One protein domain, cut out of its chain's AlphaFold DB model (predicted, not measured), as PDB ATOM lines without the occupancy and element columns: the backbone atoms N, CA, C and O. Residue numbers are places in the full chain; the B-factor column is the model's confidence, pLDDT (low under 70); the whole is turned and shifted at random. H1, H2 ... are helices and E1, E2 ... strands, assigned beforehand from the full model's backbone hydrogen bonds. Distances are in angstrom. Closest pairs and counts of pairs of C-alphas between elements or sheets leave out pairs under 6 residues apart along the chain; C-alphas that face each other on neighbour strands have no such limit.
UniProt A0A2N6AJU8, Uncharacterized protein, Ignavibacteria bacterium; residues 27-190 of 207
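AT A GLANCE: This is residues 27 to 190 of the 207 residues of an uncharacterized protein of Ignavibacteria bacterium (UniProt A0A2N6AJU8). A twisted wall of six strands has its two longest helices over one face, H2 over E2 and E3 and H7 slantwise over E6. The short helix H3 is on the opposite face, H1, H5 and H6 only graze the sheet, and H4 is not on it. The printed part has 164 residues, with seven named helices and six named strands in the order E1 H1 E2 H2 E3 H3 H4 E4 H5 H6 E5 E6 H7; the mixed sheet runs E1 E6 E5 E4 E2 E3. The class is mixed, helices and strands; the whole is compact, with a radius of gyration of the C-alphas of 14.7 A and spans of 42 by 39 by 32 A.

IN THESE COORDINATES: Find C-alpha 30 at (146.584, 208.950, 146.828), where edge strand E1, residues 30 to 34, begins. Across the sheet follow E6, residues 156 to 162, 17.4 A; E5, 146 to 149; E4, 110 to 115, 16.0 A; E2, 49 to 55, 19.3 A; and edge strand E3, 80 to 83. H2, residues 59 to 76, starts at C-alpha 59, (163.091, 195.695, 132.302), and is 25.5 A long. H7, 176 to 188, is 17.8 A long and ends at C-alpha 188, (141.105, 200.065, 154.692). Look for H4 at 96 to 105, 14.1 A, H1 at 36 to 41, H3 at 84 to 87, H5 at 123 to 126 and H6 at 139 to 142.

HOW THE PARTS SIT: Start with parallel E4 and E2, where N 112 and O 51 are 2.8 A apart, and parallel E2 and E3, with N 52 and O 82 at 2.8 A. The antiparallel pairs are E5 and E4, N 113 to O 147, 2.8 A; hairpin E5 and E6, N 148 to O 158, 2.8 A; and E1 and E6, N 33 to O 159, 2.8 A. E2, H2, E3 is a strand-helix-strand unit, two parallel neighbours with a helix between; E3, H3 H4, E4 is a split one, with E2 between its strands; both crossovers are right-handed. H2 and H7 form two layers with the sheet, at heights of 7.2 A and 9.6 A; they touch, Phe 69 to Phe 179 at 6.2 A between C-alphas, at a steep tilt of 47 degrees, the same way. H4 and H5 are near each other, with 6 pairs of C-alphas within 10 A. Every O i to N i+4 pair is within hydrogen-bond range in H1, H2, H4 and H7; H3, H5 and H6 are too short for one.

THE WHOLE: The C-alphas farthest apart, of Pro 27 and Arg 97, are 41.9 A apart. The printed part has no cut; H5 to H6 and E6 to H7 are long links. Mean pLDDT of the printed part is 82.8, with 26 residues under 70, among them 129 to 137 and 164 to 169.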
ATOM      1  N   PRO A  27     154.312 212.862 152.270       65.50
ATOM      2  CA  PRO A  27     153.185 211.957 152.122       65.50
ATOM      3  C   PRO A  27     152.752 211.964 150.656       65.50
ATOM      4  O   PRO A  27     152.484 213.019 150.086       65.50
ATOM      5  N   VAL A  28     152.705 210.782 150.043       75.38
ATOM      6  CA  VAL A  28     152.102 210.623 148.720       75.38
ATOM      7  C   VAL A  28     150.592 210.713 148.905       75.38
ATOM      8  O   VAL A  28     149.996 209.851 149.555       75.38
ATOM      9  N   ASN A  29     149.973 211.756 148.350       74.94
ATOM     10  CA  ASN A  29     148.521 211.876 148.320       74.94
ATOM     11  C   ASN A  29     147.958 210.949 147.241       74.94
ATOM     12  O   ASN A  29     148.132 211.176 146.041       74.94
ATOM     13  N   LEU A  30     147.286 209.891 147.687       83.69
ATOM     14  CA  LEU A  30     146.584 208.950 146.828       83.69
ATOM     15  C   LEU A  30     145.086 209.248 146.879       83.69
ATOM     16  O   LEU A  30     144.449 209.082 147.918       83.69
ATOM     17  N   THR A  31     144.515 209.641 145.745       84.56
ATOM     18  CA  THR A  31     143.061 209.700 145.569       84.56
ATOM     19  C   THR A  31     142.595 208.398 144.943       84.56
ATOM     20  O   THR A  31     143.122 208.004 143.906       84.56
ATOM     21  N   SER A  32     141.603 207.726 145.527       84.31
ATOM     22  CA  SER A  32     141.126 206.447 145.002       84.31
ATOM     23  C   SER A  32     139.612 206.353 144.851       84.31
ATOM     24  O   SER A  32     138.828 206.890 145.639       84.31
ATOM     25  N   VAL A  33     139.205 205.626 143.814       85.56
ATOM     26  CA  VAL A  33     137.820 205.295 143.480       85.56
ATOM     27  C   VAL A  33     137.656 203.787 143.597       85.56
ATOM     28  O   VAL A  33     138.522 203.023 143.177       85.56
ATOM     29  N   VAL A  34     136.538 203.354 144.177       86.06
ATOM     30  CA  VAL A  34     136.237 201.939 144.397       86.06
ATOM     31  C   VAL A  34     134.830 201.615 143.922       86.06
ATOM     32  O   VAL A  34     133.927 202.443 144.056       86.06
ATOM     33  N   ASP A  35     134.631 200.398 143.426       80.62
ATOM     34  CA  ASP A  35     133.293 199.867 143.183       80.62
ATOM     35  C   ASP A  35     132.717 199.304 144.493       80.62
ATOM     36  O   ASP A  35     132.916 198.144 144.862       80.62
ATOM     37  N   THR A  36     132.022 200.154 145.249       75.50
ATOM     38  CA  THR A  36     131.468 199.785 146.560       75.50
ATOM     39  C   THR A  36     130.380 198.714 146.454       75.50
ATOM     40  O   THR A  36     130.216 197.921 147.380       75.50
ATOM     41  N   GLN A  37     129.633 198.667 145.341       76.81
ATOM     42  CA  GLN A  37     128.602 197.644 145.132       76.81
ATOM     43  C   GLN A  37     129.242 196.275 144.940       76.81
ATOM     44  O   GLN A  37     128.788 195.296 145.532       76.81
ATOM     45  N   PHE A  38     130.335 196.228 144.176       80.50
ATOM     46  CA  PHE A  38     131.139 195.028 144.042       80.50
ATOM     47  C   PHE A  38     131.686 194.559 145.394       80.50
ATOM     48  O   PHE A  38     131.470 193.405 145.754       80.50
ATOM     49  N   ILE A  39     132.334 195.438 146.172       80.88
ATOM     50  CA  ILE A  39     132.949 195.047 147.456       80.88
ATOM     51  C   ILE A  39     131.928 194.423 148.410       80.88
ATOM     52  O   ILE A  39     132.215 193.413 149.045       80.88
ATOM     53  N   LEU A  40     130.731 195.003 148.505       79.38
ATOM     54  CA  LEU A  40     129.695 194.518 149.417       79.38
ATOM     55  C   LEU A  40     129.068 193.188 148.972       79.38
ATOM     56  O   LEU A  40     128.571 192.437 149.811       79.38
ATOM     57  N   ALA A  41     129.055 192.908 147.668       81.25
ATOM     58  CA  ALA A  41     128.417 191.723 147.103       81.25
ATOM     59  C   ALA A  41     129.388 190.556 146.860       81.25
ATOM     60  O   ALA A  41     128.948 189.409 146.730       81.25
ATOM     61  N   ASN A  42     130.691 190.826 146.764       79.69
ATOM     62  CA  ASN A  42     131.674 189.845 146.336       79.69
ATOM     63  C   ASN A  42     132.176 188.970 147.503       79.69
ATOM     64  O   ASN A  42     132.595 189.467 148.544       79.69
ATOM     65  N   ARG A  43     132.136 187.644 147.314       78.12
ATOM     66  CA  ARG A  43     132.567 186.643 148.310       78.12
ATOM     67  C   ARG A  43     134.038 186.233 148.194       78.12
ATOM     68  O   ARG A  43     134.522 185.514 149.059       78.12
ATOM     69  N   ASP A  44     134.713 186.666 147.137       81.19
ATOM     70  CA  ASP A  44     136.114 186.378 146.822       81.19
ATOM     71  C   ASP A  44     137.073 187.420 147.437       81.19
ATOM     72  O   ASP A  44     138.288 187.323 147.264       81.19
ATOM     73  N   LEU A  45     136.549 188.412 148.167       86.88
ATOM     74  CA  LEU A  45     137.334 189.310 149.014       86.88
ATOM     75  C   LEU A  45     137.458 188.746 150.445       86.88
ATOM     76  O   LEU A  45     136.493 188.174 150.962       86.88
ATOM     77  N   PRO A  46     138.599 188.947 151.133       92.06
ATOM     78  CA  PRO A  46     139.802 189.644 150.668       92.06
ATOM     79  C   PRO A  46     140.633 188.799 149.687       92.06
ATOM     80  O   PRO A  46     140.743 187.583 149.845       92.06
ATOM     81  N   LEU A  47     141.273 189.459 148.716       94.44
ATOM     82  CA  LEU A  47     142.145 188.817 147.727       94.44
ATOM     83  C   LEU A  47     143.368 188.194 148.413       94.44
ATOM     84  O   LEU A  47     144.013 188.838 149.247       94.44
ATOM     85  N   LYS A  48     143.720 186.957 148.039       94.56
ATOM     86  CA  LYS A  48     144.821 186.203 148.662       94.56
ATOM     87  C   LYS A  48     146.049 186.083 147.765       94.56
ATOM     88  O   LYS A  48     147.157 186.007 148.291       94.56
ATOM     89  N   ASN A  49     145.895 186.142 146.445       95.38
ATOM     90  CA  ASN A  49     146.994 186.137 145.481       95.38
ATOM     91  C   ASN A  49     146.919 187.370 144.575       95.38
ATOM     92  O   ASN A  49     145.940 187.561 143.852       95.38
ATOM     93  N   LEU A  50     147.974 188.186 144.582       96.00
ATOM     94  CA  LEU A  50     148.068 189.389 143.755       96.00
ATOM     95  C   LEU A  50     149.248 189.307 142.795       96.00
ATOM     96  O   LEU A  50     150.367 189.003 143.204       96.00
ATOM     97  N   LEU A  51     149.008 189.657 141.536       95.56
ATOM     98  CA  LEU A  51     150.061 189.909 140.559       95.56
ATOM     99  C   LEU A  51     150.349 191.411 140.506       95.56
ATOM    100  O   LEU A  51     149.449 192.197 140.223       95.56
ATOM    101  N   VAL A  52     151.590 191.810 140.765       94.50
ATOM    102  CA  VAL A  52     152.047 193.196 140.622       94.50
ATOM    103  C   VAL A  52     152.651 193.372 139.240       94.50
ATOM    104  O   VAL A  52     153.580 192.654 138.865       94.50
ATOM    105  N   VAL A  53     152.128 194.348 138.504       92.25
ATOM    106  CA  VAL A  53     152.543 194.667 137.141       92.25
ATOM    107  C   VAL A  53     152.942 196.132 137.082       92.25
ATOM    108  O   VAL A  53     152.094 197.012 137.224       92.25
ATOM    109  N   TYR A  54     154.217 196.400 136.824       90.06
ATOM    110  CA  TYR A  54     154.686 197.738 136.476       90.06
ATOM    111  C   TYR A  54     154.884 197.856 134.961       90.06
ATOM    112  O   TYR A  54     155.647 197.107 134.342       90.06
ATOM    113  N   ASP A  55     154.146 198.768 134.342       87.31
ATOM    114  CA  ASP A  55     154.082 198.939 132.894       87.31
ATOM    115  C   ASP A  55     155.163 199.897 132.384       87.31
ATOM    116  O   ASP A  55     154.895 201.058 132.074       87.31
ATOM    117  N   ALA A  56     156.395 199.396 132.299       85.56
ATOM    118  CA  ALA A  56     157.544 200.134 131.782       85.56
ATOM    119  C   ALA A  56     158.317 199.343 130.720       85.56
ATOM    120  O   ALA A  56     158.297 198.109 130.693       85.56
ATOM    121  N   ARG A  57     159.008 200.074 129.832       82.69
ATOM    122  CA  ARG A  57     159.882 199.493 128.793       82.69
ATOM    123  C   ARG A  57     161.211 199.006 129.348       82.69
ATOM    124  O   ARG A  57     161.768 198.044 128.827       82.69
ATOM    125  N   ASP A  58     161.725 199.690 130.365       85.62
ATOM    126  CA  ASP A  58     162.963 199.306 131.027       85.62
ATOM    127  C   ASP A  58     162.701 198.101 131.942       85.62
ATOM    128  O   ASP A  58     162.000 198.197 132.951       85.62
ATOM    129  N   LEU A  59     163.244 196.945 131.555       85.69
ATOM    130  CA  LEU A  59     163.091 195.695 132.302       85.69
ATOM    131  C   LEU A  59     163.831 195.713 133.645       85.69
ATOM    132  O   LEU A  59     163.404 195.015 134.564       85.69
ATOM    133  N   GLY A  60     164.920 196.478 133.758       87.19
ATOM    134  CA  GLY A  60     165.659 196.653 135.006       87.19
ATOM    135  C   GLY A  60     164.809 197.411 136.012       87.19
ATOM    136  O   GLY A  60     164.494 196.871 137.073       87.19
ATOM    137  N   LEU A  61     164.323 198.590 135.615       85.56
ATOM    138  CA  LEU A  61     163.425 199.392 136.446       85.56
ATOM    139  C   LEU A  61     162.158 198.615 136.824       85.56
ATOM    140  O   LEU A  61     161.766 198.579 137.990       85.56
ATOM    141  N   LYS A  62     161.537 197.933 135.854       88.62
ATOM    142  CA  LYS A  62     160.368 197.083 136.107       88.62
ATOM    143  C   LYS A  62     160.652 195.996 137.132       88.62
ATOM    144  O   LYS A  62     159.857 195.803 138.048       88.62
ATOM    145  N   GLY A  63     161.781 195.306 137.002       89.81
ATOM    146  CA  GLY A  63     162.167 194.255 137.936       89.81
ATOM    147  C   GLY A  63     162.408 194.770 139.349       89.81
ATOM    148  O   GLY A  63     161.958 194.134 140.305       89.81
ATOM    149  N   GLU A  64     163.069 195.917 139.488       90.25
ATOM    150  CA  GLU A  64     163.327 196.556 140.781       90.25
ATOM    151  C   GLU A  64     162.040 197.046 141.447       90.25
ATOM    152  O   GLU A  64     161.824 196.791 142.637       90.25
ATOM    153  N   PHE A  65     161.155 197.687 140.681       90.94
ATOM    154  CA  PHE A  65     159.873 198.182 141.172       90.94
ATOM    155  C   PHE A  65     158.974 197.031 141.635       90.94
ATOM    156  O   PHE A  65     158.500 197.019 142.773       90.94
ATOM    157  N   GLU A  66     158.770 196.018 140.786       92.69
ATOM    158  CA  GLU A  66     157.933 194.862 141.117       92.69
ATOM    159  C   GLU A  66     158.499 194.080 142.304       92.69
ATOM    160  O   GLU A  66     157.739 193.666 143.179       92.69
ATOM    161  N   ALA A  67     159.823 193.910 142.391       93.44
ATOM    162  CA  ALA A  67     160.466 193.287 143.550       93.44
ATOM    163  C   ALA A  67     160.217 194.070 144.838       93.44
ATOM    164  O   ALA A  67     159.827 193.485 145.850       93.44
ATOM    165  N   SER A  68     160.397 195.387 144.794       92.94
ATOM    166  CA  SER A  68     160.245 196.243 145.968       92.94
ATOM    167  C   SER A  68     158.797 196.277 146.450       92.94
ATOM    168  O   SER A  68     158.540 196.123 147.647       92.94
ATOM    169  N   PHE A  69     157.836 196.399 145.532       94.19
ATOM    170  CA  PHE A  69     156.430 196.473 145.908       94.19
ATOM    171  C   PHE A  69     155.876 195.112 146.353       94.19
ATOM    172  O   PHE A  69     155.165 195.029 147.356       94.19
ATOM    173  N   THR A  70     156.243 194.013 145.683       95.38
ATOM    174  CA  THR A  70     155.842 192.669 146.137       95.38
ATOM    175  C   THR A  70     156.422 192.329 147.507       95.38
ATOM    176  O   THR A  70     155.708 191.755 148.328       95.38
ATOM    177  N   ALA A  71     157.670 192.716 147.798       94.50
ATOM    178  CA  ALA A  71     158.250 192.581 149.135       94.50
ATOM    179  C   ALA A  71     157.460 193.395 150.171       94.50
ATOM    180  O   ALA A  71     157.045 192.848 151.192       94.50
ATOM    181  N   TYR A  72     157.147 194.658 149.863       94.12
ATOM    182  CA  TYR A  72     156.350 195.509 150.745       94.12
ATOM    183  C   TYR A  72     154.967 194.908 151.049       94.12
ATOM    184  O   TYR A  72     154.556 194.865 152.209       94.12
ATOM    185  N   LEU A  73     154.257 194.402 150.036       94.88
ATOM    186  CA  LEU A  73     152.957 193.744 150.217       94.88
ATOM    187  C   LEU A  73     153.068 192.492 151.087       94.88
ATOM    188  O   LEU A  73     152.263 192.315 151.997       94.88
ATOM    189  N   ARG A  74     154.081 191.651 150.852       92.69
ATOM    190  CA  ARG A  74     154.320 190.441 151.654       92.69
ATOM    191  C   ARG A  74     154.603 190.769 153.116       92.69
ATOM    192  O   ARG A  74     154.230 189.985 153.984       92.69
ATOM    193  N   ASP A  75     155.258 191.891 153.391       92.25
ATOM    194  CA  ASP A  75     155.599 192.297 154.753       92.25
ATOM    195  C   ASP A  75     154.402 192.875 155.517       92.25
ATOM    196  O   ASP A  75     154.310 192.678 156.730       92.25
ATOM    197  N   ASN A  76     153.463 193.524 154.820       93.19
ATOM    198  CA  ASN A  76     152.394 194.315 155.441       93.19
ATOM    199  C   ASN A  76     150.983 193.710 155.308       93.19
ATOM    200  O   ASN A  76     150.095 194.052 156.090       93.19
ATOM    201  N   ALA A  77     150.755 192.800 154.361       94.12
ATOM    202  CA  ALA A  77     149.448 192.209 154.087       94.12
ATOM    203  C   ALA A  77     149.502 190.673 154.060       94.12
ATOM    204  O   ALA A  77     150.525 190.054 153.770       94.12
ATOM    205  N   GLU A  78     148.372 190.037 154.360       94.56
ATOM    206  CA  GLU A  78     148.175 188.591 154.259       94.56
ATOM    207  C   GLU A  78     147.864 188.198 152.804       94.56
ATOM    208  O   GLU A  78     146.783 187.704 152.482       94.56
ATOM    209  N   VAL A  79     148.819 188.476 151.913       94.19
ATOM    210  CA  VAL A  79     148.694 188.255 150.470       94.19
ATOM    211  C   VAL A  79     149.958 187.622 149.893       94.19
ATOM    212  O   VAL A  79     151.088 187.997 150.222       94.19
ATOM    213  N   ARG A  80     149.781 186.673 148.975       95.50
ATOM    214  CA  ARG A  80     150.852 186.166 148.122       95.50
ATOM    215  C   ARG A  80     151.007 187.101 146.926       95.50
ATOM    216  O   ARG A  80     150.308 186.970 145.927       95.50
ATOM    217  N   ALA A  81     151.915 188.066 147.049       95.00
ATOM    218  CA  ALA A  81     152.257 188.971 145.956       95.00
ATOM    219  C   ALA A  81     153.304 188.333 145.023       95.00
ATOM    220  O   ALA A  81     154.334 187.842 145.497       95.00
ATOM    221  N   LEU A  82     153.051 188.345 143.717       95.06
ATOM    222  CA  LEU A  82     153.899 187.809 142.647       95.06
ATOM    223  C   LEU A  82     154.243 188.917 141.648       95.06
ATOM    224  O   LEU A  82     153.486 189.876 141.507       95.06
ATOM    225  N   ARG A  83     155.384 188.797 140.970       93.06
ATOM    226  CA  ARG A  83     155.821 189.759 139.947       93.06
ATOM    227  C   ARG A  83     155.378 189.300 138.565       93.06
ATOM    228  O   ARG A  83     155.411 188.101 138.287       93.06
ATOM    229  N   ASP A  84     155.054 190.242 137.681       90.50
ATOM    230  CA  ASP A  84     154.828 189.966 136.255       90.50
ATOM    231  C   ASP A  84     156.014 189.212 135.654       90.50
ATOM    232  O   ASP A  84     155.825 188.189 135.006       90.50
ATOM    233  N   LEU A  85     157.242 189.664 135.931       88.81
ATOM    234  CA  LEU A  85     158.454 189.056 135.372       88.81
ATOM    235  C   LEU A  85     158.715 187.615 135.839       88.81
ATOM    236  O   LEU A  85     159.436 186.888 135.154       88.81
ATOM    237  N   ASP A  86     158.148 187.201 136.977       88.44
ATOM    238  CA  ASP A  86     158.281 185.826 137.476       88.44
ATOM    239  C   ASP A  86     157.339 184.866 136.738       88.44
ATOM    240  O   ASP A  86     157.712 183.725 136.470       88.44
ATOM    241  N   LEU A  87     156.133 185.328 136.384       86.00
ATOM    242  CA  LEU A  87     155.169 184.540 135.606       86.00
ATOM    243  C   LEU A  87     155.461 184.600 134.103       86.00
ATOM    244  O   LEU A  87     155.337 183.600 133.394       86.00
ATOM    245  N   TYR A  88     155.848 185.775 133.616       82.56
ATOM    246  CA  TYR A  88     156.020 186.084 132.205       82.56
ATOM    247  C   TYR A  88     157.467 186.448 131.923       82.56
ATOM    248  O   TYR A  88     157.860 187.616 131.937       82.56
ATOM    249  N   SER A  89     158.266 185.423 131.632       78.81
ATOM    250  CA  SER A  89     159.666 185.624 131.275       78.81
ATOM    251  C   SER A  89     159.780 186.515 130.030       78.81
ATOM    252  O   SER A  89     159.326 186.108 128.955       78.81
ATOM    253  N   PRO A  90     160.453 187.681 130.107       75.50
ATOM    254  CA  PRO A  90     160.639 188.567 128.957       75.50
ATOM    255  C   PRO A  90     161.527 187.938 127.871       75.50
ATOM    256  O   PRO A  90     161.570 188.411 126.739       75.50
ATOM    257  N   LEU A  91     162.233 186.853 128.205       78.94
ATOM    258  CA  LEU A  91     163.107 186.112 127.298       78.94
ATOM    259  C   LEU A  91     162.366 185.014 126.520       78.94
ATOM    260  O   LEU A  91     162.929 184.435 125.590       78.94
ATOM    261  N   LYS A  92     161.112 184.710 126.884       81.38
ATOM    262  CA  LYS A  92     160.300 183.664 126.258       81.38
ATOM    263  C   LYS A  92     159.072 184.280 125.592       81.38
ATOM    264  O   LYS A  92     158.268 184.947 126.230       81.38
ATOM    265  N   LYS A  93     158.855 183.963 124.312       78.50
ATOM    266  CA  LYS A  93     157.549 184.192 123.680       78.50
ATOM    267  C   LYS A  93     156.563 183.150 124.203       78.50
ATOM    268  O   LYS A  93     156.643 181.989 123.817       78.50
ATOM    269  N   MET A  94     155.679 183.567 125.106       79.12
ATOM    270  CA  MET A  94     154.607 182.726 125.638       79.12
ATOM    271  C   MET A  94     153.357 182.846 124.768       79.12
ATOM    272  O   MET A  94     152.967 183.946 124.380       79.12
ATOM    273  N   THR A  95     152.729 181.714 124.482       83.50
ATOM    274  CA  THR A  95     151.409 181.649 123.844       83.50
ATOM    275  C   THR A  95     150.315 182.072 124.824       83.50
ATOM    276  O   THR A  95     150.470 181.889 126.030       83.50
ATOM    277  N   ASP A  96     149.172 182.557 124.336       78.50
ATOM    278  CA  ASP A  96     148.041 182.959 125.197       78.50
ATOM    279  C   ASP A  96     147.567 181.821 126.111       78.50
ATOM    280  O   ASP A  96     147.180 182.034 127.259       78.50
ATOM    281  N   ARG A  97     147.684 180.576 125.631       81.56
ATOM    282  CA  ARG A  97     147.421 179.388 126.442       81.56
ATOM    283  C   ARG A  97     148.413 179.255 127.597       81.56
ATOM    284  O   ARG A  97     147.980 179.013 128.714       81.56
ATOM    285  N   GLU A  98     149.716 179.397 127.363       84.25
ATOM    286  CA  GLU A  98     150.715 179.346 128.443       84.25
ATOM    287  C   GLU A  98     150.513 180.479 129.451       84.25
ATOM    288  O   GLU A  98     150.636 180.254 130.651       84.25
ATOM    289  N   LYS A  99     150.155 181.673 128.968       78.69
ATOM    290  CA  LYS A  99     149.850 182.823 129.823       78.69
ATOM    291  C   LYS A  99     148.657 182.549 130.741       78.69
ATOM    292  O   LYS A  99     148.738 182.742 131.952       78.69
ATOM    293  N   LEU A 100     147.578 182.003 130.180       80.69
ATOM    294  CA  LEU A 100     146.397 181.596 130.941       80.69
ATOM    295  C   LEU A 100     146.727 180.547 132.005       80.69
ATOM    296  O   LEU A 100     146.222 180.625 133.124       80.69
ATOM    297  N   TRP A 101     147.533 179.549 131.643       84.19
ATOM    298  CA  TRP A 101     147.938 178.502 132.576       84.19
ATOM    299  C   TRP A 101     148.765 179.082 133.719       84.19
ATOM    300  O   TRP A 101     148.454 178.789 134.863       84.19
ATOM    301  N   ALA A 102     149.694 180.001 133.446       86.06
ATOM    302  CA  ALA A 102     150.461 180.672 134.495       86.06
ATOM    303  C   ALA A 102     149.562 181.407 135.509       86.06
ATOM    304  O   ALA A 102     149.745 181.257 136.714       86.06
ATOM    305  N   LEU A 103     148.542 182.148 135.052       86.81
ATOM    306  CA  LEU A 103     147.611 182.831 135.964       86.81
ATOM    307  C   LEU A 103     146.739 181.864 136.776       86.81
ATOM    308  O   LEU A 103     146.404 182.159 137.924       86.81
ATOM    309  N   LYS A 104     146.320 180.747 136.168       86.38
ATOM    310  CA  LYS A 104     145.468 179.740 136.818       86.38
ATOM    311  C   LYS A 104     146.251 178.884 137.809       86.38
ATOM    312  O   LYS A 104     145.773 178.689 138.923       86.38
ATOM    313  N   ASP A 105     147.441 178.430 137.431       89.62
ATOM    314  CA  ASP A 105     148.322 177.617 138.273       89.62
ATOM    315  C   ASP A 105     148.740 178.404 139.520       89.62
ATOM    316  O   ASP A 105     148.684 177.888 140.636       89.62
ATOM    317  N   GLU A 106     149.032 179.698 139.359       90.25
ATOM    318  CA  GLU A 106     149.329 180.593 140.479       90.25
ATOM    319  C   GLU A 106     148.074 181.157 141.174       90.25
ATOM    320  O   GLU A 106     148.190 181.954 142.108       90.25
ATOM    321  N   SER A 107     146.872 180.737 140.764       91.06
ATOM    322  CA  SER A 107     145.596 181.129 141.377       91.06
ATOM    323  C   SER A 107     145.477 182.641 141.622       91.06
ATOM    324  O   SER A 107     145.094 183.063 142.708       91.06
ATOM    325  N   ILE A 108     145.848 183.465 140.636       92.44
ATOM    326  CA  ILE A 108     145.847 184.930 140.780       92.44
ATOM    327  C   ILE A 108     144.408 185.445 140.933       92.44
ATOM    328  O   ILE A 108     143.584 185.271 140.030       92.44
ATOM    329  N   ASP A 109     144.130 186.115 142.054       93.06
ATOM    330  CA  ASP A 109     142.809 186.668 142.374       93.06
ATOM    331  C   ASP A 109     142.653 188.098 141.844       93.06
ATOM    332  O   ASP A 109     141.564 188.492 141.430       93.06
ATOM    333  N   GLY A 110     143.743 188.870 141.813       93.44
ATOM    334  CA  GLY A 110     143.750 190.243 141.312       93.44
ATOM    335  C   GLY A 110     145.082 190.659 140.700       93.44
ATOM    336  O   GLY A 110     146.147 190.156 141.061       93.44
ATOM    337  N   VAL A 111     145.013 191.606 139.769       94.00
ATOM    338  CA  VAL A 111     146.172 192.200 139.100       94.00
ATOM    339  C   VAL A 111     146.265 193.666 139.502       94.00
ATOM    340  O   VAL A 111     145.382 194.460 139.176       94.00
ATOM    341  N   LEU A 112     147.327 194.012 140.228       94.50
ATOM    342  CA  LEU A 112     147.666 195.376 140.608       94.50
ATOM    343  C   LEU A 112     148.581 195.972 139.536       94.50
ATOM    344  O   LEU A 112     149.782 195.706 139.500       94.50
ATOM    345  N   TYR A 113     147.986 196.767 138.659       92.00
ATOM    346  CA  TYR A 113     148.636 197.380 137.516       92.00
ATOM    347  C   TYR A 113     149.042 198.823 137.805       92.00
ATOM    348  O   TYR A 113     148.219 199.633 138.235       92.00
ATOM    349  N   LEU A 114     150.295 199.156 137.518       89.81
ATOM    350  CA  LEU A 114     150.875 200.486 137.674       89.81
ATOM    351  C   LEU A 114     151.363 200.991 136.322       89.81
ATOM    352  O   LEU A 114     152.183 200.339 135.677       89.81
ATOM    353  N   TYR A 115     150.873 202.153 135.895       85.88
ATOM    354  CA  TYR A 115     151.227 202.711 134.593       85.88
ATOM    355  C   TYR A 115     152.560 203.464 134.661       85.88
ATOM    356  O   TYR A 115     152.606 204.584 135.158       85.88
ATOM    357  N   GLY A 116     153.639 202.861 134.157       80.38
ATOM    358  CA  GLY A 116     155.002 203.412 134.190       80.38
ATOM    359  C   GLY A 116     155.479 204.048 132.881       80.38
ATOM    360  O   GLY A 116     156.676 204.244 132.693       80.38
ATOM    361  N   GLY A 117     154.570 204.340 131.944       75.31
ATOM    362  CA  GLY A 117     154.917 204.925 130.641       75.31
ATOM    363  C   GLY A 117     154.890 203.962 129.456       75.31
ATOM    364  O   GLY A 117     155.340 204.330 128.368       75.31
ATOM    365  N   GLY A 118     154.320 202.766 129.625       71.00
ATOM    366  CA  GLY A 118     153.972 201.878 128.519       71.00
ATOM    367  C   GLY A 118     155.063 200.867 128.191       71.00
ATOM    368  O   GLY A 118     155.999 201.177 127.459       71.00
ATOM    369  N   SER A 119     154.896 199.622 128.632       65.38
ATOM    370  CA  SER A 119     155.758 198.467 128.325       65.38
ATOM    371  C   SER A 119     155.619 197.951 126.892       65.38
ATOM    372  O   SER A 119     156.437 197.152 126.441       65.38
ATOM    373  N   GLY A 120     154.590 198.401 126.165       60.19
ATOM    374  CA  GLY A 120     154.245 197.894 124.838       60.19
ATOM    375  C   GLY A 120     153.440 196.588 124.853       60.19
ATOM    376  O   GLY A 120     153.131 196.084 123.776       60.19
ATOM    377  N   ARG A 121     153.091 196.053 126.033       69.00
ATOM    378  CA  ARG A 121     152.114 194.965 126.191       69.00
ATOM    379  C   ARG A 121     150.736 195.538 126.495       69.00
ATOM    380  O   ARG A 121     150.619 196.522 127.220       69.00
ATOM    381  N   ASP A 122     149.708 194.942 125.899       71.75
ATOM    382  CA  ASP A 122     148.331 195.371 126.130       71.75
ATOM    383  C   ASP A 122     147.908 194.981 127.553       71.75
ATOM    384  O   ASP A 122     148.192 193.879 128.020       71.75
ATOM    385  N   LEU A 123     147.174 195.868 128.222       71.88
ATOM    386  CA  LEU A 123     146.541 195.628 129.517       71.88
ATOM    387  C   LEU A 123     145.674 194.364 129.541       71.88
ATOM    388  O   LEU A 123     145.531 193.706 130.573       71.88
ATOM    389  N   ARG A 124     145.154 193.978 128.377       71.12
ATOM    390  CA  ARG A 124     144.397 192.741 128.173       71.12
ATOM    391  C   ARG A 124     145.214 191.468 128.371       71.12
ATOM    392  O   ARG A 124     144.621 190.423 128.615       71.12
ATOM    393  N   GLU A 125     146.543 191.525 128.307       77.00
ATOM    394  CA  GLU A 125     147.393 190.339 128.473       77.00
ATOM    395  C   GLU A 125     147.281 189.698 129.864       77.00
ATOM    396  O   GLU A 125     147.626 188.528 130.029       77.00
ATOM    397  N   TRP A 126     146.772 190.437 130.851       82.88
ATOM    398  CA  TRP A 126     146.569 189.953 132.217       82.88
ATOM    399  C   TRP A 126     145.118 189.531 132.508       82.88
ATOM    400  O   TRP A 126     144.775 189.270 133.660       82.88
ATOM    401  N   LEU A 127     144.264 189.451 131.482       80.38
ATOM    402  CA  LEU A 127     142.890 188.954 131.576       80.38
ATOM    403  C   LEU A 127     142.788 187.488 131.147       80.38
ATOM    404  O   LEU A 127     143.564 186.988 130.333       80.38
ATOM    405  N   TYR A 128     141.793 186.782 131.679       79.00
ATOM    406  CA  TYR A 128     141.422 185.469 131.160       79.00
ATOM    407  C   TYR A 128     140.771 185.641 129.778       79.00
ATOM    408  O   TYR A 128     140.086 186.640 129.565       79.00
ATOM    409  N   PRO A 129     140.917 184.679 128.847       69.19
ATOM    410  CA  PRO A 129     140.300 184.766 127.523       69.19
ATOM    411  C   PRO A 129     138.791 185.010 127.564       69.19
ATOM    412  O   PRO A 129     138.279 185.787 126.772       69.19
ATOM    413  N   ASP A 130     138.098 184.430 128.546       69.00
ATOM    414  CA  ASP A 130     136.652 184.614 128.740       69.00
ATOM    415  C   ASP A 130     136.282 186.062 129.139       69.00
ATOM    416  O   ASP A 130     135.134 186.478 129.014       69.00
ATOM    417  N   ALA A 131     137.265 186.835 129.609       63.94
ATOM    418  CA  ALA A 131     137.176 188.255 129.934       63.94
ATOM    419  C   ALA A 131     137.817 189.155 128.853       63.94
ATOM    420  O   ALA A 131     137.769 190.377 128.970       63.94
ATOM    421  N   ALA A 132     138.413 188.592 127.796       60.19
ATOM    422  CA  ALA A 132     139.121 189.361 126.767       60.19
ATOM    423  C   ALA A 132     138.180 190.174 125.855       60.19
ATOM    424  O   ALA A 132     138.605 191.181 125.282       60.19
ATOM    425  N   ASP A 133     136.907 189.775 125.774       64.06
ATOM    426  CA  ASP A 133     135.851 190.477 125.031       64.06
ATOM    427  C   ASP A 133     135.241 191.654 125.811       64.06
ATOM    428  O   ASP A 133     134.336 192.333 125.321       64.06
ATOM    429  N   LEU A 134     135.720 191.925 127.030       66.94
ATOM    430  CA  LEU A 134     135.256 193.069 127.801       66.94
ATOM    431  C   LEU A 134     135.749 194.378 127.199       66.94
ATOM    432  O   LEU A 134     136.888 194.520 126.743       66.94
ATOM    433  N   GLU A 135     134.874 195.374 127.254       65.31
ATOM    434  CA  GLU A 135     135.199 196.728 126.851       65.31
ATOM    435  C   GLU A 135     136.234 197.302 127.831       65.31
ATOM    436  O   GLU A 135     135.922 197.751 128.930       65.31
ATOM    437  N   THR A 136     137.509 197.259 127.442       65.12
ATOM    438  CA  THR A 136     138.602 197.923 128.173       65.12
ATOM    439  C   THR A 136     138.689 199.417 127.853       65.12
ATOM    440  O   THR A 136     139.605 200.101 128.301       65.12
ATOM    441  N   ASP A 137     137.743 199.936 127.068       67.25
ATOM    442  CA  ASP A 137     137.569 201.355 126.770       67.25
ATOM    443  C   ASP A 137     136.565 202.012 127.737       67.25
ATOM    444  O   ASP A 137     135.675 202.772 127.361       67.25
ATOM    445  N   THR A 138     136.665 201.694 129.026       70.44
ATOM    446  CA  THR A 138     135.879 202.404 130.039       70.44
ATOM    447  C   THR A 138     136.741 203.451 130.738       70.44
ATOM    448  O   THR A 138     137.968 203.311 130.817       70.44
ATOM    449  N   PRO A 139     136.129 204.499 131.317       74.25
ATOM    450  CA  PRO A 139     136.857 205.463 132.133       74.25
ATOM    451  C   PRO A 139     137.672 204.806 133.254       74.25
ATOM    452  O   PRO A 139     138.775 205.262 133.533       74.25
ATOM    453  N   ALA A 140     137.196 203.711 133.856       73.94
ATOM    454  CA  ALA A 140     137.928 202.986 134.900       73.94
ATOM    455  C   ALA A 140     139.237 202.362 134.378       73.94
ATOM    456  O   ALA A 140     140.264 202.402 135.051       73.94
ATOM    457  N   TRP A 141     139.224 201.857 133.144       74.62
ATOM    458  CA  TRP A 141     140.406 201.317 132.474       74.62
ATOM    459  C   TRP A 141     141.358 202.396 131.948       74.62
ATOM    460  O   TRP A 141     142.552 202.144 131.811       74.62
ATOM    461  N   ARG A 142     140.866 203.609 131.672       73.69
ATOM    462  CA  ARG A 142     141.682 204.731 131.172       73.69
ATOM    463  C   ARG A 142     142.205 205.668 132.261       73.69
ATOM    464  O   ARG A 142     143.161 206.396 132.018       73.69
ATOM    465  N   SER A 143     141.594 205.673 133.442       67.69
ATOM    466  CA  SER A 143     141.903 206.620 134.522       67.69
ATOM    467  C   SER A 143     142.857 206.051 135.573       67.69
ATOM    468  O   SER A 143     143.002 204.841 135.725       67.69
ATOM    469  N   GLY A 144     143.516 206.948 136.306       69.81
ATOM    470  CA  GLY A 144     144.383 206.620 137.435       69.81
ATOM    471  C   GLY A 144     145.749 206.043 137.073       69.81
ATOM    472  O   GLY A 144     145.940 205.401 136.039       69.81
ATOM    473  N   THR A 145     146.703 206.278 137.967       82.38
ATOM    474  CA  THR A 145     148.095 205.803 137.903       82.38
ATOM    475  C   THR A 145     148.216 204.326 138.280       82.38
ATOM    476  O   THR A 145     149.107 203.624 137.804       82.38
ATOM    477  N   VAL A 146     147.305 203.842 139.130       89.31
ATOM    478  CA  VAL A 146     147.283 202.484 139.680       89.31
ATOM    479  C   VAL A 146     145.875 201.922 139.536       89.31
ATOM    480  O   VAL A 146     144.893 202.620 139.782       89.31
ATOM    481  N   LYS A 147     145.750 200.661 139.140       91.00
ATOM    482  CA  LYS A 147     144.467 199.977 138.974       91.00
ATOM    483  C   LYS A 147     144.555 198.584 139.566       91.00
ATOM    484  O   LYS A 147     145.591 197.934 139.467       91.00
ATOM    485  N   LEU A 148     143.458 198.114 140.136       93.06
ATOM    486  CA  LEU A 148     143.306 196.737 140.575       93.06
ATOM    487  C   LEU A 148     142.069 196.151 139.906       93.06
ATOM    488  O   LEU A 148     140.962 196.675 140.054       93.06
ATOM    489  N   PHE A 149     142.268 195.062 139.176       91.06
ATOM    490  CA  PHE A 149     141.199 194.367 138.471       91.06
ATOM    491  C   PHE A 149     141.280 192.859 138.665       91.06
ATOM    492  O   PHE A 149     142.330 192.306 139.001       91.06
ATOM    493  N   LEU A 150     140.152 192.192 138.447       90.44
ATOM    494  CA  LEU A 150     140.055 190.742 138.535       90.44
ATOM    495  C   LEU A 150     140.358 190.127 137.167       90.44
ATOM    496  O   LEU A 150     139.641 190.415 136.205       90.44
ATOM    497  N   PRO A 151     141.348 189.230 137.051       88.62
ATOM    498  CA  PRO A 151     141.699 188.636 135.765       88.62
ATOM    499  C   PRO A 151     140.559 187.777 135.193       88.62
ATOM    500  O   PRO A 151     140.413 187.681 133.979       88.62
ATOM    501  N   LYS A 152     139.711 187.191 136.055       86.25
ATOM    502  CA  LYS A 152     138.591 186.318 135.656       86.25
ATOM    503  C   LYS A 152     137.444 187.057 134.973       86.25
ATOM    504  O   LYS A 152     136.799 186.487 134.104       86.25
ATOM    505  N   THR A 153     137.153 188.275 135.424       84.25
ATOM    506  CA  THR A 153     135.957 189.030 135.020       84.25
ATOM    507  C   THR A 153     136.286 190.362 134.372       84.25
ATOM    508  O   THR A 153     135.357 191.089 134.048       84.25
ATOM    509  N   GLY A 154     137.565 190.741 134.276       81.88
ATOM    510  CA  GLY A 154     138.020 192.048 133.794       81.88
ATOM    511  C   GLY A 154     137.443 193.250 134.541       81.88
ATOM    512  O   GLY A 154     137.572 194.383 134.084       81.88
ATOM    513  N   GLN A 155     136.797 193.042 135.686       86.06
ATOM    514  CA  GLN A 155     136.225 194.132 136.456       86.06
ATOM    515  C   GLN A 155     137.340 194.874 137.185       86.06
ATOM    516  O   GLN A 155     138.079 194.279 137.970       86.06
ATOM    517  N   VAL A 156     137.435 196.181 136.941       88.44
ATOM    518  CA  VAL A 156     138.273 197.089 137.727       88.44
ATOM    519  C   VAL A 156     137.536 197.388 139.026       88.44
ATOM    520  O   VAL A 156     136.479 198.013 139.014       88.44
ATOM    521  N   ILE A 157     138.081 196.917 140.142       90.12
ATOM    522  CA  ILE A 157     137.438 197.015 141.460       90.12
ATOM    523  C   ILE A 157     137.966 198.200 142.266       90.12
ATOM    524  O   ILE A 157     137.325 198.642 143.219       90.12
ATOM    525  N   TRP A 158     139.127 198.729 141.874       92.69
ATOM    526  CA  TRP A 158     139.764 199.861 142.525       92.69
ATOM    527  C   TRP A 158     140.701 200.597 141.563       92.69
ATOM    528  O   TRP A 158     141.409 199.980 140.763       92.69
ATOM    529  N   VAL A 159     140.712 201.925 141.654       91.12
ATOM    530  CA  VAL A 159     141.587 202.822 140.893       91.12
ATOM    531  C   VAL A 159     142.207 203.821 141.858       91.12
ATOM    532  O   VAL A 159     141.493 204.436 142.644       91.12
ATOM    533  N   GLY A 160     143.519 204.008 141.778       89.25
ATOM    534  CA  GLY A 160     144.277 205.002 142.526       89.25
ATOM    535  C   GLY A 160     144.975 205.989 141.594       89.25
ATOM    536  O   GLY A 160     145.558 205.604 140.580       89.25
ATOM    537  N   SER A 161     144.942 207.262 141.965       86.06
ATOM    538  CA  SER A 161     145.580 208.380 141.276       86.06
ATOM    539  C   SER A 161     146.489 209.111 142.253       86.06
ATOM    540  O   SER A 161     146.030 209.560 143.304       86.06
ATOM    541  N   VAL A 162     147.764 209.233 141.907       79.38
ATOM    542  CA  VAL A 162     148.701 210.105 142.624       79.38
ATOM    543  C   VAL A 162     148.505 211.538 142.124       79.38
ATOM    544  O   VAL A 162     148.489 211.766 140.912       79.38
ATOM    545  N   GLU A 163     148.303 212.489 143.042       70.88
ATOM    546  CA  GLU A 163     148.210 213.917 142.694       70.88
ATOM    547  C   GLU A 163     149.491 214.387 141.978       70.88
ATOM    548  O   GLU A 163     150.584 213.914 142.276       70.88
ATOM    549  N   ASP A 164     149.347 215.279 140.994       64.75
ATOM    550  CA  ASP A 164     150.436 215.882 140.201       64.75
ATOM    551  C   ASP A 164     151.299 214.940 139.329       64.75
ATOM    552  O   ASP A 164     152.146 215.407 138.572       64.75
ATOM    553  N   ALA A 165     151.034 213.629 139.314       60.12
ATOM    554  CA  ALA A 165     151.864 212.639 138.612       60.12
ATOM    555  C   ALA A 165     151.603 212.492 137.094       60.12
ATOM    556  O   ALA A 165     152.080 211.554 136.458       60.12
ATOM    557  N   GLY A 166     150.788 213.355 136.473       59.34
ATOM    558  CA  GLY A 166     150.505 213.299 135.024       59.34
ATOM    559  C   GLY A 166     149.928 211.963 134.510       59.34
ATOM    560  O   GLY A 166     149.894 211.731 133.303       59.34
ATOM    561  N   GLY A 167     149.484 211.080 135.411       63.25
ATOM    562  CA  GLY A 167     149.025 209.728 135.099       63.25
ATOM    563  C   GLY A 167     150.111 208.648 135.108       63.25
ATOM    564  O   GLY A 167     149.745 207.483 135.008       63.25
ATOM    565  N   LEU A 168     151.390 208.986 135.284       66.94
ATOM    566  CA  LEU A 168     152.531 208.065 135.241       66.94
ATOM    567  C   LEU A 168     153.083 207.779 136.643       66.94
ATOM    568  O   LEU A 168     153.137 208.656 137.494       66.94
ATOM    569  N   VAL A 169     153.521 206.546 136.875       69.75
ATOM    570  CA  VAL A 169     154.331 206.155 138.031       69.75
ATOM    571  C   VAL A 169     155.775 206.070 137.557       69.75
ATOM    572  O   VAL A 169     156.121 205.145 136.827       69.75
ATOM    573  N   ASP A 170     156.612 207.027 137.928       70.75
ATOM    574  CA  ASP A 170     158.024 207.069 137.545       70.75
ATOM    575  C   ASP A 170     158.952 206.564 138.667       70.75
ATOM    576  O   ASP A 170     158.506 206.075 139.710       70.75
ATOM    577  N   GLU A 171     160.262 206.642 138.428       62.19
ATOM    578  CA  GLU A 171     161.288 206.245 139.398       62.19
ATOM    579  C   GLU A 171     161.238 207.083 140.681       62.19
ATOM    580  O   GLU A 171     161.521 206.563 141.759       62.19
ATOM    581  N   GLU A 172     160.840 208.355 140.600       60.50
ATOM    582  CA  GLU A 172     160.714 209.232 141.771       60.50
ATOM    583  C   GLU A 172     159.555 208.778 142.673       60.50
ATOM    584  O   GLU A 172     159.625 208.858 143.904       60.50
ATOM    585  N   LEU A 173     158.515 208.201 142.064       62.75
ATOM    586  CA  LEU A 173     157.390 207.563 142.739       62.75
ATOM    587  C   LEU A 173     157.648 206.106 143.150       62.75
ATOM    588  O   LEU A 173     156.818 205.552 143.879       62.75
ATOM    589  N   ASN A 174     158.793 205.506 142.792       61.84
ATOM    590  CA  ASN A 174     159.290 204.243 143.363       61.84
ATOM    591  C   ASN A 174     159.742 204.452 144.819       61.84
ATOM    592  O   ASN A 174     160.899 204.287 145.208       61.84
ATOM    593  N   SER A 175     158.795 204.876 145.643       68.06
ATOM    594  CA  SER A 175     159.005 205.269 147.015       68.06
ATOM    595  C   SER A 175     158.187 204.371 147.930       68.06
ATOM    596  O   SER A 175     157.063 203.956 147.632       68.06
ATOM    597  N   ARG A 176     158.723 204.140 149.130       75.25
ATOM    598  CA  ARG A 176     157.955 203.539 150.230       75.25
ATOM    599  C   ARG A 176     156.640 204.286 150.489       75.25
ATOM    600  O   ARG A 176     155.696 203.671 150.973       75.25
ATOM    601  N   GLY A 177     156.570 205.580 150.153       82.38
ATOM    602  CA  GLY A 177     155.362 206.397 150.255       82.38
ATOM    603  C   GLY A 177     154.225 205.882 149.373       82.38
ATOM    604  O   GLY A 177     153.137 205.634 149.890       82.38
ATOM    605  N   LEU A 178     154.483 205.635 148.082       86.75
ATOM    606  CA  LEU A 178     153.476 205.092 147.164       86.75
ATOM    607  C   LEU A 178     153.017 203.697 147.605       86.75
ATOM    608  O   LEU A 178     151.816 203.444 147.706       86.75
ATOM    609  N   PHE A 179     153.961 202.806 147.921       91.06
ATOM    610  CA  PHE A 179     153.637 201.444 148.360       91.06
ATOM    611  C   PHE A 179     152.784 201.450 149.625       91.06
ATOM    612  O   PHE A 179     151.795 200.718 149.712       91.06
ATOM    613  N   SER A 180     153.130 202.312 150.582       90.44
ATOM    614  CA  SER A 180     152.370 202.505 151.810       90.44
ATOM    615  C   SER A 180     150.971 203.039 151.536       90.44
ATOM    616  O   SER A 180     150.016 202.508 152.100       90.44
ATOM    617  N   ALA A 181     150.827 204.046 150.671       90.19
ATOM    618  CA  ALA A 181     149.536 204.651 150.354       90.19
ATOM    619  C   ALA A 181     148.592 203.642 149.684       90.19
ATOM    620  O   ALA A 181     147.469 203.450 150.147       90.19
ATOM    621  N   VAL A 182     149.075 202.929 148.658       93.25
ATOM    622  CA  VAL A 182     148.283 201.909 147.953       93.25
ATOM    623  C   VAL A 182     147.915 200.767 148.898       93.25
ATOM    624  O   VAL A 182     146.746 200.416 149.010       93.25
ATOM    625  N   THR A 183     148.888 200.212 149.627       94.19
ATOM    626  CA  THR A 183     148.633 199.082 150.536       94.19
ATOM    627  C   THR A 183     147.651 199.467 151.643       94.19
ATOM    628  O   THR A 183     146.723 198.712 151.924       94.19
ATOM    629  N   SER A 184     147.812 200.649 152.246       92.38
ATOM    630  CA  SER A 184     146.929 201.131 153.317       92.38
ATOM    631  C   SER A 184     145.491 201.326 152.841       92.38
ATOM    632  O   SER A 184     144.567 200.920 153.540       92.38
ATOM    633  N   ASP A 185     145.289 201.892 151.650       93.75
ATOM    634  CA  ASP A 185     143.942 202.112 151.118       93.75
ATOM    635  C   ASP A 185     143.251 200.787 150.745       93.75
ATOM    636  O   ASP A 185     142.079 200.583 151.066       93.75
ATOM    637  N   LEU A 186     143.983 199.831 150.158       94.50
ATOM    638  CA  LEU A 186     143.448 198.493 149.876       94.50
ATOM    639  C   LEU A 186     143.057 197.740 151.161       94.50
ATOM    640  O   LEU A 186     142.019 197.072 151.186       94.50
ATOM    641  N   LEU A 187     143.851 197.871 152.230       93.94
ATOM    642  CA  LEU A 187     143.548 197.319 153.556       93.94
ATOM    643  C   LEU A 187     142.309 197.975 154.172       93.94
ATOM    644  O   LEU A 187     141.408 197.281 154.643       93.94
ATOM    645  N   GLN A 188     142.232 199.307 154.143       91.75
ATOM    646  CA  GLN A 188     141.105 200.065 154.692       91.75
ATOM    647  C   GLN A 188     139.783 199.703 154.006       91.75
ATOM    648  O   GLN A 188     138.732 199.685 154.649       91.75
ATOM    649  N   ARG A 189     139.833 199.393 152.708       90.62
ATOM    650  CA  ARG A 189     138.670 198.989 151.906       90.62
ATOM    651  C   ARG A 189     138.327 197.501 152.029       90.62
ATOM    652  O   ARG A 189     137.350 197.069 151.427       90.62
ATOM    653  N   GLY A 190     139.103 196.720 152.787       90.94
ATOM    654  CA  GLY A 190     138.897 195.278 152.952       90.94
ATOM    655  C   GLY A 190     139.162 194.463 151.684       90.94
ATOM    656  O   GLY A 190     138.723 193.320 151.585       90.94
TER     657      GLY A 190